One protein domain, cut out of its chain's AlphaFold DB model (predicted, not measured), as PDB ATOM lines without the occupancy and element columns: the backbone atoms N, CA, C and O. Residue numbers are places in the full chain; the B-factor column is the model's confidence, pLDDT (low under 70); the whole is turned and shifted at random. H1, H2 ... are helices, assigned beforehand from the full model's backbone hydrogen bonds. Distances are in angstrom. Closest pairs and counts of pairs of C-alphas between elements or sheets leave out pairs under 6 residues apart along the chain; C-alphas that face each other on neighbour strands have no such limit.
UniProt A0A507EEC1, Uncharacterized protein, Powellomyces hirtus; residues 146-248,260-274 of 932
ATOM      1  N   TYR A 146       1.752  39.386 111.581       94.94
ATOM      2  CA  TYR A 146       1.218  40.496 110.780       94.94
ATOM      3  C   TYR A 146      -0.318  40.574 110.792       94.94
ATOM      4  O   TYR A 146      -0.896  41.556 110.323       94.94
ATOM      5  N   LEU A 147      -1.007  39.574 111.354       94.44
ATOM      6  CA  LEU A 147      -2.463  39.570 111.490       94.44
ATOM      7  C   LEU A 147      -3.031  40.838 112.168       94.44
ATOM      8  O   LEU A 147      -3.991  41.377 111.617       94.44
ATOM      9  N   PRO A 148      -2.484  41.375 113.282       94.88
ATOM     10  CA  PRO A 148      -3.058  42.551 113.944       94.88
ATOM     11  C   PRO A 148      -3.182  43.779 113.028       94.88
ATOM     12  O   PRO A 148      -4.241  44.409 112.997       94.88
ATOM     13  N   ASP A 149      -2.157  44.073 112.221       95.56
ATOM     14  CA  ASP A 149      -2.179  45.181 111.254       95.56
ATOM     15  C   ASP A 149      -3.247  44.972 110.170       95.56
ATOM     16  O   ASP A 149      -3.957  45.908 109.788       95.56
ATOM     17  N   LEU A 150      -3.423  43.729 109.705       95.75
ATOM     18  CA  LEU A 150      -4.473  43.394 108.743       95.75
ATOM     19  C   LEU A 150      -5.878  43.549 109.343       95.75
ATOM     20  O   LEU A 150      -6.768  44.049 108.656       95.75
ATOM     21  N   LEU A 151      -6.093  43.174 110.610       96.31
ATOM     22  CA  LEU A 151      -7.383  43.367 111.289       96.31
ATOM     23  C   LEU A 151      -7.734  44.860 111.404       96.31
ATOM     24  O   LEU A 151      -8.860  45.253 111.094       96.31
ATOM     25  N   VAL A 152      -6.758  45.703 111.764       96.81
ATOM     26  CA  VAL A 152      -6.906  47.169 111.798       96.81
ATOM     27  C   VAL A 152      -7.257  47.717 110.411       96.81
ATOM     28  O   VAL A 152      -8.217  48.475 110.274       96.81
ATOM     29  N   ASN A 153      -6.547  47.294 109.364       95.94
ATOM     30  CA  ASN A 153      -6.799  47.735 107.990       95.94
ATOM     31  C   ASN A 153      -8.154  47.257 107.431       95.94
ATOM     32  O   ASN A 153      -8.830  48.015 106.726       95.94
ATOM     33  N   ILE A 154      -8.597  46.042 107.773       95.25
ATOM     34  CA  ILE A 154      -9.940  45.543 107.439       95.25
ATOM     35  C   ILE A 154     -11.008  46.389 108.143       95.25
ATOM     36  O   ILE A 154     -11.932  46.861 107.476       95.25
ATOM     37  N   ASN A 155     -10.868  46.651 109.447       96.50
ATOM     38  CA  ASN A 155     -11.794  47.514 110.185       96.50
ATOM     39  C   ASN A 155     -11.843  48.930 109.595       96.50
ATOM     40  O   ASN A 155     -12.927  49.438 109.331       96.50
ATOM     41  N   LEU A 156     -10.696  49.548 109.296       96.06
ATOM     42  CA  LEU A 156     -10.629  50.870 108.663       96.06
ATOM     43  C   LEU A 156     -11.275  50.898 107.263       96.06
ATOM     44  O   LEU A 156     -11.897  51.901 106.904       96.06
ATOM     45  N   ARG A 157     -11.195  49.816 106.472       93.62
ATOM     46  CA  ARG A 157     -11.962  49.685 105.213       93.62
ATOM     47  C   ARG A 157     -13.467  49.621 105.493       93.62
ATOM     48  O   ARG A 157     -14.228  50.327 104.836       93.62
ATOM     49  N   ARG A 158     -13.900  48.811 106.468       93.31
ATOM     50  CA  ARG A 158     -15.318  48.667 106.861       93.31
ATOM     51  C   ARG A 158     -15.892  49.971 107.430       93.31
ATOM     52  O   ARG A 158     -16.987  50.357 107.052       93.31
ATOM     53  N   PHE A 159     -15.141  50.730 108.224       94.25
ATOM     54  CA  PHE A 159     -15.531  52.067 108.703       94.25
ATOM     55  C   PHE A 159     -15.508  53.155 107.603       94.25
ATOM     56  O   PHE A 159     -15.488  54.344 107.909       94.25
ATOM     57  N   GLY A 160     -15.427  52.786 106.317       91.75
ATOM     58  CA  GLY A 160     -15.399  53.717 105.182       91.75
ATOM     59  C   GLY A 160     -14.147  54.600 105.111       91.75
ATOM     60  O   GLY A 160     -14.087  55.523 104.296       91.75
ATOM     61  N   CYS A 161     -13.139  54.353 105.950       92.38
ATOM     62  CA  CYS A 161     -11.946  55.190 106.075       92.38
ATOM     63  C   CYS A 161     -10.895  54.851 105.009       92.38
ATOM     64  O   CYS A 161     -10.266  55.765 104.476       92.38
ATOM     65  N   GLY A 162     -10.781  53.581 104.614       81.88
ATOM     66  CA  GLY A 162      -9.897  53.115 103.540       81.88
ATOM     67  C   GLY A 162     -10.530  53.023 102.149       81.88
ATOM     68  O   GLY A 162     -11.718  52.750 102.005       81.88
ATOM     69  N   GLU A 163      -9.700  53.171 101.116       75.44
ATOM     70  CA  GLU A 163     -10.004  52.706  99.754       75.44
ATOM     71  C   GLU A 163      -9.646  51.214  99.584       75.44
ATOM     72  O   GLU A 163      -9.196  50.556 100.524       75.44
ATOM     73  N   ARG A 164      -9.801  50.660  98.368       68.25
ATOM     74  CA  ARG A 164      -9.409  49.269  98.048       68.25
ATOM     75  C   ARG A 164      -7.947  48.976  98.423       68.25
ATOM     76  O   ARG A 164      -7.660  47.898  98.933       68.25
ATOM     77  N   SER A 165      -7.069  49.962  98.242       64.81
ATOM     78  CA  SER A 165      -5.629  49.906  98.525       64.81
ATOM     79  C   SER A 165      -5.263  49.725 100.003       64.81
ATOM     80  O   SER A 165      -4.098  49.471 100.296       64.81
ATOM     81  N   LEU A 166      -6.212  49.858 100.943       78.81
ATOM     82  CA  LEU A 166      -5.917  49.674 102.369       78.81
ATOM     83  C   LEU A 166      -5.752  48.196 102.761       78.81
ATOM     84  O   LEU A 166      -5.153  47.907 103.793       78.81
ATOM     85  N   LEU A 167      -6.230  47.251 101.946       85.75
ATOM     86  CA  LEU A 167      -6.067  45.817 102.204       85.75
ATOM     87  C   LEU A 167      -4.628  45.359 101.938       85.75
ATOM     88  O   LEU A 167      -4.295  44.826 100.882       85.75
ATOM     89  N   SER A 168      -3.777  45.592 102.932       91.44
ATOM     90  CA  SER A 168      -2.376  45.193 102.973       91.44
ATOM     91  C   SER A 168      -1.925  44.948 104.418       91.44
ATOM     92  O   SER A 168      -2.619  45.316 105.366       91.44
ATOM     93  N   TYR A 169      -0.726  44.392 104.576       93.44
ATOM     94  CA  TYR A 169      -0.022  44.259 105.857       93.44
ATOM     95  C   TYR A 169       0.837  45.488 106.226       93.44
ATOM     96  O   TYR A 169       1.724  45.395 107.068       93.44
ATOM     97  N   ARG A 170       0.642  46.638 105.565       93.06
ATOM     98  CA  ARG A 170       1.346  47.889 105.894       93.06
ATOM     99  C   ARG A 170       0.514  48.723 106.858       93.06
ATOM    100  O   ARG A 170      -0.705  48.781 106.711       93.06
ATOM    101  N   SER A 171       1.166  49.431 107.775       93.00
ATOM    102  CA  SER A 171       0.504  50.410 108.642       93.00
ATOM    103  C   SER A 171      -0.281  51.447 107.809       93.00
ATOM    104  O   SER A 171       0.195  51.852 106.740       93.00
ATOM    105  N   PRO A 172      -1.474  51.883 108.256       94.81
ATOM    106  CA  PRO A 172      -2.304  52.830 107.513       94.81
ATOM    107  C   PRO A 172      -1.606  54.189 107.347       94.81
ATOM    108  O   PRO A 172      -0.897  54.655 108.237       94.81
ATOM    109  N   SER A 173      -1.828  54.854 106.210       95.00
ATOM    110  CA  SER A 173      -1.267  56.187 105.957       95.00
ATOM    111  C   SER A 173      -1.978  57.264 106.780       95.00
ATOM    112  O   SER A 173      -3.174  57.152 107.049       95.00
ATOM    113  N   GLN A 174      -1.276  58.352 107.122       94.81
ATOM    114  CA  GLN A 174      -1.818  59.421 107.975       94.81
ATOM    115  C   GLN A 174      -3.178  59.956 107.487       94.81
ATOM    116  O   GLN A 174      -4.081  60.148 108.288       94.81
ATOM    117  N   ALA A 175      -3.396  60.072 106.173       94.25
ATOM    118  CA  ALA A 175      -4.683  60.500 105.617       94.25
ATOM    119  C   ALA A 175      -5.861  59.547 105.940       94.25
ATOM    120  O   ALA A 175      -7.003  59.998 106.054       94.25
ATOM    121  N   VAL A 176      -5.608  58.241 106.101       95.94
ATOM    122  CA  VAL A 176      -6.602  57.254 106.569       95.94
ATOM    123  C   VAL A 176      -6.826  57.392 108.077       95.94
ATOM    124  O   VAL A 176      -7.970  57.316 108.525       95.94
ATOM    125  N   ILE A 177      -5.759  57.645 108.839       96.25
ATOM    126  CA  ILE A 177      -5.788  57.874 110.293       96.25
ATOM    127  C   ILE A 177      -6.621  59.126 110.620       96.25
ATOM    128  O   ILE A 177      -7.594  59.055 111.371       96.25
ATOM    129  N   ASP A 178      -6.316  60.250 109.972       95.81
ATOM    130  CA  ASP A 178      -7.040  61.516 110.104       95.81
ATOM    131  C   ASP A 178      -8.508  61.367 109.680       95.81
ATOM    132  O   ASP A 178      -9.410  61.928 110.308       95.81
ATOM    133  N   LYS A 179      -8.779  60.585 108.624       95.19
ATOM    134  CA  LYS A 179     -10.147  60.287 108.186       95.19
ATOM    135  C   LYS A 179     -10.897  59.440 109.216       95.19
ATOM    136  O   LYS A 179     -12.062  59.739 109.455       95.19
ATOM    137  N   PHE A 180     -10.259  58.460 109.857       96.12
ATOM    138  CA  PHE A 180     -10.868  57.677 110.936       96.12
ATOM    139  C   PHE A 180     -11.255  58.554 112.128       96.12
ATOM    140  O   PHE A 180     -12.429  58.572 112.505       96.12
ATOM    141  N   TYR A 181     -10.323  59.351 112.657       95.81
ATOM    142  CA  TYR A 181     -10.612  60.274 113.759       95.81
ATOM    143  C   TYR A 181     -11.689  61.308 113.382       95.81
ATOM    144  O   TYR A 181     -12.604  61.568 114.162       95.81
ATOM    145  N   ARG A 182     -11.672  61.832 112.148       94.00
ATOM    146  CA  ARG A 182     -12.673  62.798 111.661       94.00
ATOM    147  C   ARG A 182     -14.071  62.207 111.458       94.00
ATOM    148  O   ARG A 182     -15.040  62.877 111.800       94.00
ATOM    149  N   VAL A 183     -14.193  61.021 110.855       90.62
ATOM    150  CA  VAL A 183     -15.501  60.412 110.523       90.62
ATOM    151  C   VAL A 183     -16.152  59.806 111.763       90.62
ATOM    152  O   VAL A 183     -17.356  59.942 111.942       90.62
ATOM    153  N   THR A 184     -15.370  59.194 112.654       91.88
ATOM    154  CA  THR A 184     -15.898  58.758 113.952       91.88
ATOM    155  C   THR A 184     -16.183  59.950 114.869       91.88
ATOM    156  O   THR A 184     -17.200  59.960 115.552       91.88
ATOM    157  N   GLY A 185     -15.309  60.960 114.910       90.88
ATOM    158  CA  GLY A 185     -15.327  62.042 115.902       90.88
ATOM    159  C   GLY A 185     -14.516  61.738 117.173       90.88
ATOM    160  O   GLY A 185     -14.566  62.523 118.126       90.88
ATOM    161  N   ILE A 186     -13.792  60.614 117.189       91.00
ATOM    162  CA  ILE A 186     -12.791  60.213 118.191       91.00
ATOM    163  C   ILE A 186     -11.653  61.246 118.181       91.00
ATOM    164  O   ILE A 186     -11.141  61.596 117.119       91.00
ATOM    165  N   GLU A 187     -11.264  61.757 119.349       91.19
ATOM    166  CA  GLU A 187     -10.070  62.604 119.485       91.19
ATOM    167  C   GLU A 187      -8.823  61.716 119.654       91.19
ATOM    168  O   GLU A 187      -8.882  60.760 120.428       91.19
ATOM    169  N   PRO A 188      -7.717  61.971 118.929       92.56
ATOM    170  CA  PRO A 188      -6.494  61.190 119.080       92.56
ATOM    171  C   PRO A 188      -5.853  61.451 120.450       92.56
ATOM    172  O   PRO A 188      -5.669  62.606 120.835       92.56
ATOM    173  N   SER A 189      -5.484  60.381 121.156       92.25
ATOM    174  CA  SER A 189      -4.694  60.436 122.394       92.25
ATOM    175  C   SER A 189      -3.260  59.957 122.141       92.25
ATOM    176  O   SER A 189      -3.019  59.173 121.222       92.25
ATOM    177  N   SER A 190      -2.313  60.405 122.969       90.12
ATOM    178  CA  SER A 190      -0.975  59.813 123.098       90.12
ATOM    179  C   SER A 190      -1.014  58.391 123.664       90.12
ATOM    180  O   SER A 190      -0.154  57.575 123.344       90.12
ATOM    181  N   ASP A 191      -2.013  58.103 124.497       92.19
ATOM    182  CA  ASP A 191      -1.990  56.971 125.431       92.19
ATOM    183  C   ASP A 191      -2.650  55.716 124.836       92.19
ATOM    184  O   ASP A 191      -2.450  54.600 125.315       92.19
ATOM    185  N   ILE A 192      -3.437  55.898 123.768       91.88
ATOM    186  CA  ILE A 192      -4.198  54.847 123.090       91.88
ATOM    187  C   ILE A 192      -3.754  54.797 121.628       91.88
ATOM    188  O   ILE A 192      -3.983  55.728 120.855       91.88
ATOM    189  N   THR A 193      -3.132  53.690 121.223       95.38
ATOM    190  CA  THR A 193      -2.682  53.514 119.836       95.38
ATOM    191  C   THR A 193      -3.867  53.408 118.875       95.38
ATOM    192  O   THR A 193      -4.952  52.944 119.236       95.38
ATOM    193  N   LEU A 194      -3.648  53.740 117.598       95.50
ATOM    194  CA  LEU A 194      -4.666  53.582 116.555       95.50
ATOM    195  C   LEU A 194      -5.261  52.165 116.515       95.50
ATOM    196  O   LEU A 194      -6.466  52.020 116.326       95.50
ATOM    197  N   SER A 195      -4.434  51.132 116.707       95.62
ATOM    198  CA  SER A 195      -4.885  49.735 116.729       95.62
ATOM    199  C   SER A 195      -5.924  49.501 117.832       95.62
ATOM    200  O   SER A 195      -7.007  48.976 117.570       95.62
ATOM    201  N   GLN A 196      -5.652  50.001 119.040       95.25
ATOM    202  CA  GLN A 196      -6.569  49.925 120.180       95.25
ATOM    203  C   GLN A 196      -7.842  50.758 119.955       95.25
ATOM    204  O   GLN A 196      -8.931  50.272 120.243       95.25
ATOM    205  N   CYS A 197      -7.751  51.951 119.355       95.50
ATOM    206  CA  CYS A 197      -8.927  52.743 118.968       95.50
ATOM    207  C   CYS A 197      -9.821  52.020 117.937       95.50
ATOM    208  O   CYS A 197     -11.045  51.991 118.078       95.50
ATOM    209  N   VAL A 198      -9.222  51.437 116.893       96.81
ATOM    210  CA  VAL A 198      -9.923  50.805 115.758       96.81
ATOM    211  C   VAL A 198     -10.534  49.452 116.132       96.81
ATOM    212  O   VAL A 198     -11.649  49.144 115.705       96.81
ATOM    213  N   LEU A 199      -9.827  48.637 116.919       96.31
ATOM    214  CA  LEU A 199     -10.332  47.348 117.397       96.31
ATOM    215  C   LEU A 199     -11.275  47.531 118.595       96.31
ATOM    216  O   LEU A 199     -12.319  46.886 118.638       96.31
ATOM    217  N   GLY A 200     -10.982  48.463 119.510       94.69
ATOM    218  CA  GLY A 200     -11.823  48.786 120.668       94.69
ATOM    219  C   GLY A 200     -13.205  49.327 120.286       94.69
ATOM    220  O   GLY A 200     -14.207  48.900 120.859       94.69
ATOM    221  N   LEU A 201     -13.296  50.172 119.247       95.62
ATOM    222  CA  LEU A 201     -14.589  50.578 118.676       95.62
ATOM    223  C   LEU A 201     -15.394  49.359 118.186       95.62
ATOM    224  O   LEU A 201     -16.591  49.260 118.451       95.62
ATOM    225  N   GLY A 202     -14.733  48.409 117.514       96.69
ATOM    226  CA  GLY A 202     -15.349  47.150 117.092       96.69
ATOM    227  C   GLY A 202     -15.805  46.289 118.274       96.69
ATOM    228  O   GLY A 202     -16.924  45.781 118.262       96.69
ATOM    229  N   GLN A 203     -14.993  46.177 119.330       96.00
ATOM    230  CA  GLN A 203     -15.329  45.426 120.548       96.00
ATOM    231  C   GLN A 203     -16.579  45.987 121.237       96.00
ATOM    232  O   GLN A 203     -17.481  45.216 121.563       96.00
ATOM    233  N   LEU A 204     -16.690  47.313 121.381       94.62
ATOM    234  CA  LEU A 204     -17.889  47.942 121.947       94.62
ATOM    235  C   LEU A 204     -19.131  47.738 121.073       94.62
ATOM    236  O   LEU A 204     -20.211  47.471 121.599       94.62
ATOM    237  N   VAL A 205     -18.999  47.816 119.745       96.81
ATOM    238  CA  VAL A 205     -20.103  47.503 118.820       96.81
ATOM    239  C   VAL A 205     -20.535  46.042 118.970       96.81
ATOM    240  O   VAL A 205     -21.728  45.764 119.084       96.81
ATOM    241  N   HIS A 206     -19.589  45.104 119.045       96.38
ATOM    242  CA  HIS A 206     -19.892  43.687 119.247       96.38
ATOM    243  C   HIS A 206     -20.552  43.430 120.602       96.38
ATOM    244  O   HIS A 206     -21.517  42.669 120.679       96.38
ATOM    245  N   GLN A 207     -20.085  44.083 121.667       94.94
ATOM    246  CA  GLN A 207     -20.687  44.009 122.995       94.94
ATOM    247  C   GLN A 207     -22.111  44.572 123.000       94.94
ATOM    248  O   GLN A 207     -23.006  43.956 123.582       94.94
ATOM    249  N   ALA A 208     -22.348  45.701 122.329       95.94
ATOM    250  CA  ALA A 208     -23.672  46.297 122.200       95.94
ATOM    251  C   ALA A 208     -24.639  45.369 121.445       95.94
ATOM    252  O   ALA A 208     -25.713  45.065 121.961       95.94
ATOM    253  N   LEU A 209     -24.232  44.832 120.290       97.06
ATOM    254  CA  LEU A 209     -25.025  43.873 119.509       97.06
ATOM    255  C   LEU A 209     -25.258  42.552 120.264       97.06
ATOM    256  O   LEU A 209     -26.363  42.019 120.233       97.06
ATOM    257  N   THR A 210     -24.264  42.057 121.010       96.25
ATOM    258  CA  THR A 210     -24.417  40.886 121.898       96.25
ATOM    259  C   THR A 210     -25.426  41.173 123.014       96.25
ATOM    260  O   THR A 210     -26.268  40.338 123.329       96.25
ATOM    261  N   THR A 211     -25.385  42.374 123.599       95.31
ATOM    262  CA  THR A 211     -26.322  42.795 124.655       95.31
ATOM    263  C   THR A 211     -27.744  42.972 124.113       95.31
ATOM    264  O   THR A 211     -28.694  42.743 124.853       95.31
ATOM    265  N   LEU A 212     -27.901  43.318 122.832       96.44
ATOM    266  CA  LEU A 212     -29.181  43.358 122.107       96.44
ATOM    267  C   LEU A 212     -29.630  41.986 121.562       96.44
ATOM    268  O   LEU A 212     -30.670  41.910 120.919       96.44
ATOM    269  N   ASN A 213     -28.880  40.906 121.815       96.38
ATOM    270  CA  ASN A 213     -29.142  39.554 121.294       96.38
ATOM    271  C   ASN A 213     -29.134  39.445 119.747       96.38
ATOM    272  O   ASN A 213     -29.808  38.593 119.172       96.38
ATOM    273  N   LEU A 214     -28.358  40.304 119.073       96.88
ATOM    274  CA  LEU A 214     -28.207  40.343 117.607       96.88
ATOM    275  C   LEU A 214     -26.892  39.724 117.101       96.88
ATOM    276  O   LEU A 214     -26.735  39.522 115.901       96.88
ATOM    277  N   LEU A 215     -25.934  39.446 117.991       96.81
ATOM    278  CA  LEU A 215     -24.615  38.906 117.650       96.81
ATOM    279  C   LEU A 215     -24.165  37.879 118.697       96.81
ATOM    280  O   LEU A 215     -24.351  38.089 119.897       96.81
ATOM    281  N   ASN A 216     -23.535  36.783 118.264       95.12
ATOM    282  CA  ASN A 216     -22.988  35.792 119.190       95.12
ATOM    283  C   ASN A 216     -21.815  36.375 119.991       95.12
ATOM    284  O   ASN A 216     -20.886  36.968 119.438       95.12
ATOM    285  N   ARG A 217     -21.800  36.091 121.300       92.69
ATOM    286  CA  ARG A 217     -20.757  36.530 122.245       92.69
ATOM    287  C   ARG A 217     -19.335  36.079 121.867       92.69
ATOM    288  O   ARG A 217     -18.364  36.680 122.317       92.69
ATOM    289  N   GLU A 218     -19.204  35.039 121.046       91.62
ATOM    290  CA  GLU A 218     -17.919  34.517 120.560       91.62
ATOM    291  C   GLU A 218     -17.166  35.479 119.621       91.62
ATOM    292  O   GLU A 218     -15.953  35.356 119.468       91.62
ATOM    293  N   PHE A 219     -17.850  36.464 119.027       93.38
ATOM    294  CA  PHE A 219     -17.245  37.424 118.097       93.38
ATOM    295  C   PHE A 219     -16.626  38.655 118.783       93.38
ATOM    296  O   PHE A 219     -16.189  39.575 118.100       93.38
ATOM    297  N   GLY A 220     -16.547  38.694 120.117       91.81
ATOM    298  CA  GLY A 220     -16.102  39.850 120.917       91.81
ATOM    299  C   GLY A 220     -14.631  40.297 120.798       91.81
ATOM    300  O   GLY A 220     -14.146  40.947 121.715       91.81
ATOM    301  N   ASP A 221     -13.911  39.970 119.720       93.25
ATOM    302  CA  ASP A 221     -12.501  40.361 119.513       93.25
ATOM    303  C   ASP A 221     -12.304  41.755 118.882       93.25
ATOM    304  O   ASP A 221     -11.253  42.369 119.062       93.25
ATOM    305  N   GLY A 222     -13.321  42.273 118.186       95.50
ATOM    306  CA  GLY A 222     -13.329  43.593 117.547       95.50
ATOM    307  C   GLY A 222     -13.186  43.606 116.023       95.50
ATOM    308  O   GLY A 222     -13.295  44.678 115.432       95.50
ATOM    309  N   LEU A 223     -12.984  42.462 115.356       96.94
ATOM    310  CA  LEU A 223     -12.964  42.402 113.887       96.94
ATOM    311  C   LEU A 223     -14.383  42.540 113.309       96.94
ATOM    312  O   LEU A 223     -15.206  41.637 113.485       96.94
ATOM    313  N   MET A 224     -14.623  43.608 112.542       96.81
ATOM    314  CA  MET A 224     -15.883  43.913 111.846       96.81
ATOM    315  C   MET A 224     -16.146  42.914 110.700       96.81
ATOM    316  O   MET A 224     -15.932  43.192 109.515       96.81
ATOM    317  N   CYS A 225     -16.565  41.713 111.087       96.25
ATOM    318  CA  CYS A 225     -16.763  40.546 110.239       96.25
ATOM    319  C   CYS A 225     -18.137  40.545 109.551       96.25
ATOM    320  O   CYS A 225     -18.998  41.367 109.868       96.25
ATOM    321  N   ASP A 226     -18.380  39.608 108.631       95.12
ATOM    322  CA  ASP A 226     -19.652  39.577 107.886       95.12
ATOM    323  C   ASP A 226     -20.856  39.304 108.806       95.12
ATOM    324  O   ASP A 226     -21.912  39.907 108.636       95.12
ATOM    325  N   ALA A 227     -20.668  38.496 109.857       96.38
ATOM    326  CA  ALA A 227     -21.668  38.315 110.915       96.38
ATOM    327  C   ALA A 227     -21.985  39.627 111.667       96.38
ATOM    328  O   ALA A 227     -23.145  39.888 111.977       96.38
ATOM    329  N   THR A 228     -20.989  40.494 111.901       97.44
ATOM    330  CA  THR A 228     -21.214  41.833 112.469       97.44
ATOM    331  C   THR A 228     -21.978  42.725 111.488       97.44
ATOM    332  O   THR A 228     -22.865  43.458 111.914       97.44
ATOM    333  N   GLN A 229     -21.700  42.649 110.179       95.69
ATOM    334  CA  GLN A 229     -22.478  43.391 109.176       95.69
ATOM    335  C   GLN A 229     -23.944  42.943 109.140       95.69
ATOM    336  O   GLN A 229     -24.832  43.790 109.145       95.69
ATOM    337  N   ALA A 230     -24.198  41.632 109.170       95.75
ATOM    338  CA  ALA A 230     -25.549  41.082 109.244       95.75
ATOM    339  C   ALA A 230     -26.275  41.530 110.525       95.75
ATOM    340  O   ALA A 230     -27.407  41.998 110.451       95.75
ATOM    341  N   ALA A 231     -25.608  41.493 111.683       97.25
ATOM    342  CA  ALA A 231     -26.164  41.981 112.948       97.25
ATOM    343  C   ALA A 231     -26.472  43.494 112.935       97.25
ATOM    344  O   ALA A 231     -27.471  43.924 113.511       97.25
ATOM    345  N   LEU A 232     -25.656  44.305 112.251       96.81
ATOM    346  CA  LEU A 232     -25.891  45.744 112.058       96.81
ATOM    347  C   LEU A 232     -27.059  46.022 111.098       96.81
ATOM    348  O   LEU A 232     -27.840  46.943 111.337       96.81
ATOM    349  N   GLN A 233     -27.229  45.195 110.064       95.19
ATOM    350  CA  GLN A 233     -28.406  45.223 109.193       95.19
ATOM    351  C   GLN A 233     -29.679  44.820 109.957       95.19
ATOM    352  O   GLN A 233     -30.683  45.524 109.885       95.19
ATOM    353  N   SER A 234     -29.636  43.742 110.749       95.88
ATOM    354  CA  SER A 234     -30.740  43.338 111.631       95.88
ATOM    355  C   SER A 234     -31.093  44.425 112.648       95.88
ATOM    356  O   SER A 234     -32.272  44.715 112.829       95.88
ATOM    357  N   PHE A 235     -30.097  45.084 113.250       96.44
ATOM    358  CA  PHE A 235     -30.315  46.227 114.139       96.44
ATOM    359  C   PHE A 235     -31.052  47.372 113.433       96.44
ATOM    360  O   PHE A 235     -32.041  47.882 113.957       96.44
ATOM    361  N   TYR A 236     -30.598  47.771 112.240       95.00
ATOM    362  CA  TYR A 236     -31.249  48.836 111.476       95.00
ATOM    363  C   TYR A 236     -32.697  48.472 111.111       95.00
ATOM    364  O   TYR A 236     -33.587  49.309 111.231       95.00
ATOM    365  N   ASN A 237     -32.947  47.212 110.748       93.19
ATOM    366  CA  ASN A 237     -34.281  46.713 110.409       93.19
ATOM    367  C   ASN A 237     -35.229  46.593 111.621       93.19
ATOM    368  O   ASN A 237     -36.441  46.661 111.440       93.19
ATOM    369  N   GLU A 238     -34.712  46.391 112.841       93.75
ATOM    370  CA  GLU A 238     -35.531  46.253 114.058       93.75
ATOM    371  C   GLU A 238     -35.797  47.589 114.784       93.75
ATOM    372  O   GLU A 238     -36.852  47.761 115.408       93.75
ATOM    373  N   PHE A 239     -34.832  48.513 114.745       92.88
ATOM    374  CA  PHE A 239     -34.850  49.751 115.535       92.88
ATOM    375  C   PHE A 239     -34.936  51.034 114.697       92.88
ATOM    376  O   PHE A 239     -35.226  52.088 115.263       92.88
ATOM    377  N   GLY A 240     -34.665  50.963 113.390       89.00
ATOM    378  CA  GLY A 240     -34.732  52.093 112.464       89.00
ATOM    379  C   GLY A 240     -36.091  52.238 111.754       89.00
ATOM    380  O   GLY A 240     -37.045  51.527 112.077       89.00
ATOM    381  N   PRO A 241     -36.196  53.147 110.762       88.62
ATOM    382  CA  PRO A 241     -35.153  54.075 110.310       88.62
ATOM    383  C   PRO A 241     -34.822  55.149 111.360       88.62
ATOM    384  O   PRO A 241     -35.606  55.406 112.272       88.62
ATOM    385  N   PHE A 242     -33.658  55.790 111.227       88.38
ATOM    386  CA  PHE A 242     -33.193  56.841 112.140       88.38
ATOM    387  C   PHE A 242     -33.008  58.164 111.388       88.38
ATOM    388  O   PHE A 242     -32.303  58.185 110.383       88.38
ATOM    389  N   ASP A 243     -33.554  59.267 111.912       84.69
ATOM    390  CA  ASP A 243     -33.464  60.609 111.296       84.69
ATOM    391  C   ASP A 243     -32.019  61.084 111.025       84.69
ATOM    392  O   ASP A 243     -31.796  61.898 110.132       84.69
ATOM    393  N   ASP A 244     -31.047  60.598 111.808       81.06
ATOM    394  CA  ASP A 244     -29.627  60.979 111.726       81.06
ATOM    395  C   ASP A 244     -28.791  60.070 110.787       81.06
ATOM    396  O   ASP A 244     -27.577  60.266 110.693       81.06
ATOM    397  N   VAL A 245     -29.373  59.031 110.162       83.50
ATOM    398  CA  VAL A 245     -28.621  58.002 109.408       83.50
ATOM    399  C   VAL A 245     -29.225  57.756 108.022       83.50
ATOM    400  O   VAL A 245     -30.112  56.919 107.851       83.50
ATOM    401  N   ASP A 246     -28.673  58.432 107.011       79.19
ATOM    402  CA  ASP A 246     -28.997  58.253 105.587       79.19
ATOM    403  C   ASP A 246     -28.483  56.900 105.033       79.19
ATOM    404  O   ASP A 246     -27.569  56.842 104.204       79.19
ATOM    405  N   MET A 247     -29.072  55.781 105.469       76.12
ATOM    406  CA  MET A 247     -28.857  54.489 104.805       76.12
ATOM    407  C   MET A 247     -29.614  54.457 103.465       76.12
ATOM    408  O   MET A 247     -30.826  54.691 103.449       76.12
ATOM    409  N   PRO A 248     -28.966  54.108 102.335       63.12
ATOM    410  CA  PRO A 248     -29.671  53.908 101.073       63.12
ATOM    411  C   PRO A 248     -30.594  52.687 101.191       63.12
ATOM    412  O   PRO A 248     -30.126  51.551 101.246       63.12
ATOM    413  N   TRP A 260     -22.991  48.862 106.214       92.94
ATOM    414  CA  TRP A 260     -23.532  48.601 107.554       92.94
ATOM    415  C   TRP A 260     -22.559  48.935 108.696       92.94
ATOM    416  O   TRP A 260     -22.986  49.086 109.834       92.94
ATOM    417  N   CYS A 261     -21.263  49.091 108.404       93.81
ATOM    418  CA  CYS A 261     -20.241  49.518 109.361       93.81
ATOM    419  C   CYS A 261     -19.995  51.041 109.368       93.81
ATOM    420  O   CYS A 261     -18.937  51.473 109.830       93.81
ATOM    421  N   ASP A 262     -20.914  51.861 108.846       92.12
ATOM    422  CA  ASP A 262     -20.766  53.319 108.891       92.12
ATOM    423  C   ASP A 262     -20.755  53.854 110.342       92.12
ATOM    424  O   ASP A 262     -21.666  53.538 111.115       92.12
ATOM    425  N   PRO A 263     -19.770  54.689 110.736       93.00
ATOM    426  CA  PRO A 263     -19.659  55.199 112.102       93.00
ATOM    427  C   PRO A 263     -20.888  55.938 112.657       93.00
ATOM    428  O   PRO A 263     -21.049  55.970 113.878       93.00
ATOM    429  N   THR A 264     -21.779  56.486 111.819       92.31
ATOM    430  CA  THR A 264     -23.049  57.078 112.283       92.31
ATOM    431  C   THR A 264     -24.018  56.014 112.805       92.31
ATOM    432  O   THR A 264     -24.556  56.162 113.906       92.31
ATOM    433  N   LEU A 265     -24.165  54.890 112.095       94.56
ATOM    434  CA  LEU A 265     -24.962  53.743 112.535       94.56
ATOM    435  C   LEU A 265     -24.341  53.084 113.776       94.56
ATOM    436  O   LEU A 265     -25.059  52.776 114.728       94.56
ATOM    437  N   LEU A 266     -23.009  52.964 113.832       95.75
ATOM    438  CA  LEU A 266     -22.308  52.486 115.034       95.75
ATOM    439  C   LEU A 266     -22.573  53.399 116.247       95.75
ATOM    440  O   LEU A 266     -22.811  52.914 117.356       95.75
ATOM    441  N   ALA A 267     -22.614  54.720 116.040       93.56
ATOM    442  CA  ALA A 267     -22.996  55.678 117.075       93.56
ATOM    443  C   ALA A 267     -24.465  55.535 117.509       93.56
ATOM    444  O   ALA A 267     -24.765  55.795 118.674       93.56
ATOM    445  N   VAL A 268     -25.389  55.122 116.630       95.25
ATOM    446  CA  VAL A 268     -26.776  54.797 117.022       95.25
ATOM    447  C   VAL A 268     -26.827  53.524 117.869       95.25
ATOM    448  O   VAL A 268     -27.410  53.560 118.948       95.25
ATOM    449  N   VAL A 269     -26.171  52.434 117.453       96.12
ATOM    450  CA  VAL A 269     -26.117  51.163 118.212       96.12
ATOM    451  C   VAL A 269     -25.652  51.399 119.653       96.12
ATOM    452  O   VAL A 269     -26.309  50.985 120.612       96.12
ATOM    453  N   LEU A 270     -24.549  52.137 119.811       95.12
ATOM    454  CA  LEU A 270     -23.976  52.473 121.116       95.12
ATOM    455  C   LEU A 270     -24.879  53.434 121.916       95.12
ATOM    456  O   LEU A 270     -25.069  53.237 123.120       95.12
ATOM    457  N   ARG A 271     -25.516  54.423 121.261       93.06
ATOM    458  CA  ARG A 271     -26.535  55.291 121.888       93.06
ATOM    459  C   ARG A 271     -27.739  54.491 122.399       93.06
ATOM    460  O   ARG A 271     -28.219  54.793 123.490       93.06
ATOM    461  N   THR A 272     -28.215  53.484 121.663       95.06
ATOM    462  CA  THR A 272     -29.382  52.666 122.036       95.06
ATOM    463  C   THR A 272     -29.109  51.827 123.283       95.06
ATOM    464  O   THR A 272     -29.911  51.858 124.219       95.06
ATOM    465  N   VAL A 273     -27.959  51.151 123.369       95.06
ATOM    466  CA  VAL A 273     -27.604  50.362 124.566       95.06
ATOM    467  C   VAL A 273     -27.388  51.254 125.792       95.06
ATOM    468  O   VAL A 273     -27.907  50.941 126.865       95.06
ATOM    469  N   GLU A 274     -26.724  52.409 125.651       92.25
ATOM    470  CA  GLU A 274     -26.585  53.370 126.757       92.25
ATOM    471  C   GLU A 274     -27.942  53.975 127.171       92.25
ATOM    472  O   GLU A 274     -28.197  54.200 128.354       92.25
TER     473      GLU A 274
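This is residues 146 to 248 and 260 to 274 of the 932 residues of an uncharacterized protein of Powellomyces hirtus (UniProt A0A507EEC1). One long helix, H3, runs roughly along the longest axis, with H1 crossing its first half on one side and H4 and H5 crossing its second half; H2 runs the same way as H3 at a distance and meets H5 end to end. The printed part has 118 residues with five named helices, H1 to H5 in chain order, and no named strand: all helix. It is compact and rounded, with a radius of gyration of the C-alphas of 13.8 A and spans of 37 by 31 by 29 A.

H3, residues 194 to 211, is the hub, touching three helices; the helix packing is mostly crossed, with no shallow tilt among the three touching pairs that have a tilt. With residues 195 to 202 alone it touches H1, residues 146 to 158, at a steep tilt of 65 degrees; the closest C-alphas, of Val 152 and Ser 195, are 5.9 A apart. With residues 204 to 211 alone it touches H5, residues 263 to 274, at a steep 50 degrees, C-alphas of Ala 208 and Val 273 closest at 6.1 A. With residues 206 to 209 alone it touches H4, residues 226 to 239, at a steep 53 degrees, C-alphas of Leu 209 and Ala 231 closest at 6.9 A. H2, residues 174 to 184, and H5 only just touch, only at their ends, with 3 pairs of C-alphas within 8 A, Thr 184 and Pro 263 closest at 5.5 A. H1 and H4 are apart. Every O i to N i+4 pair is within hydrogen-bond range in H1, H2, H4 and H5; in H3, 13 of 14.

H3 is 25.5 A long, H4 19.8 A, H1 18.9 A, H5 16.3 A and H2 15.3 A. C-alpha 146 is at (1.218, 40.496, 110.780) and C-alpha 274 at (-26.585, 53.370, 126.757).

The C-alphas farthest apart, of Tyr 146 and Asp 243, are 40.1 A apart. Residues 249 to 259 are not printed; C-alphas 248 and 260 are 10.4 A apart. The links H1 to H2 and H3 to H4 are long. The pLDDT is under 70 at residues 164 to 165 and 248.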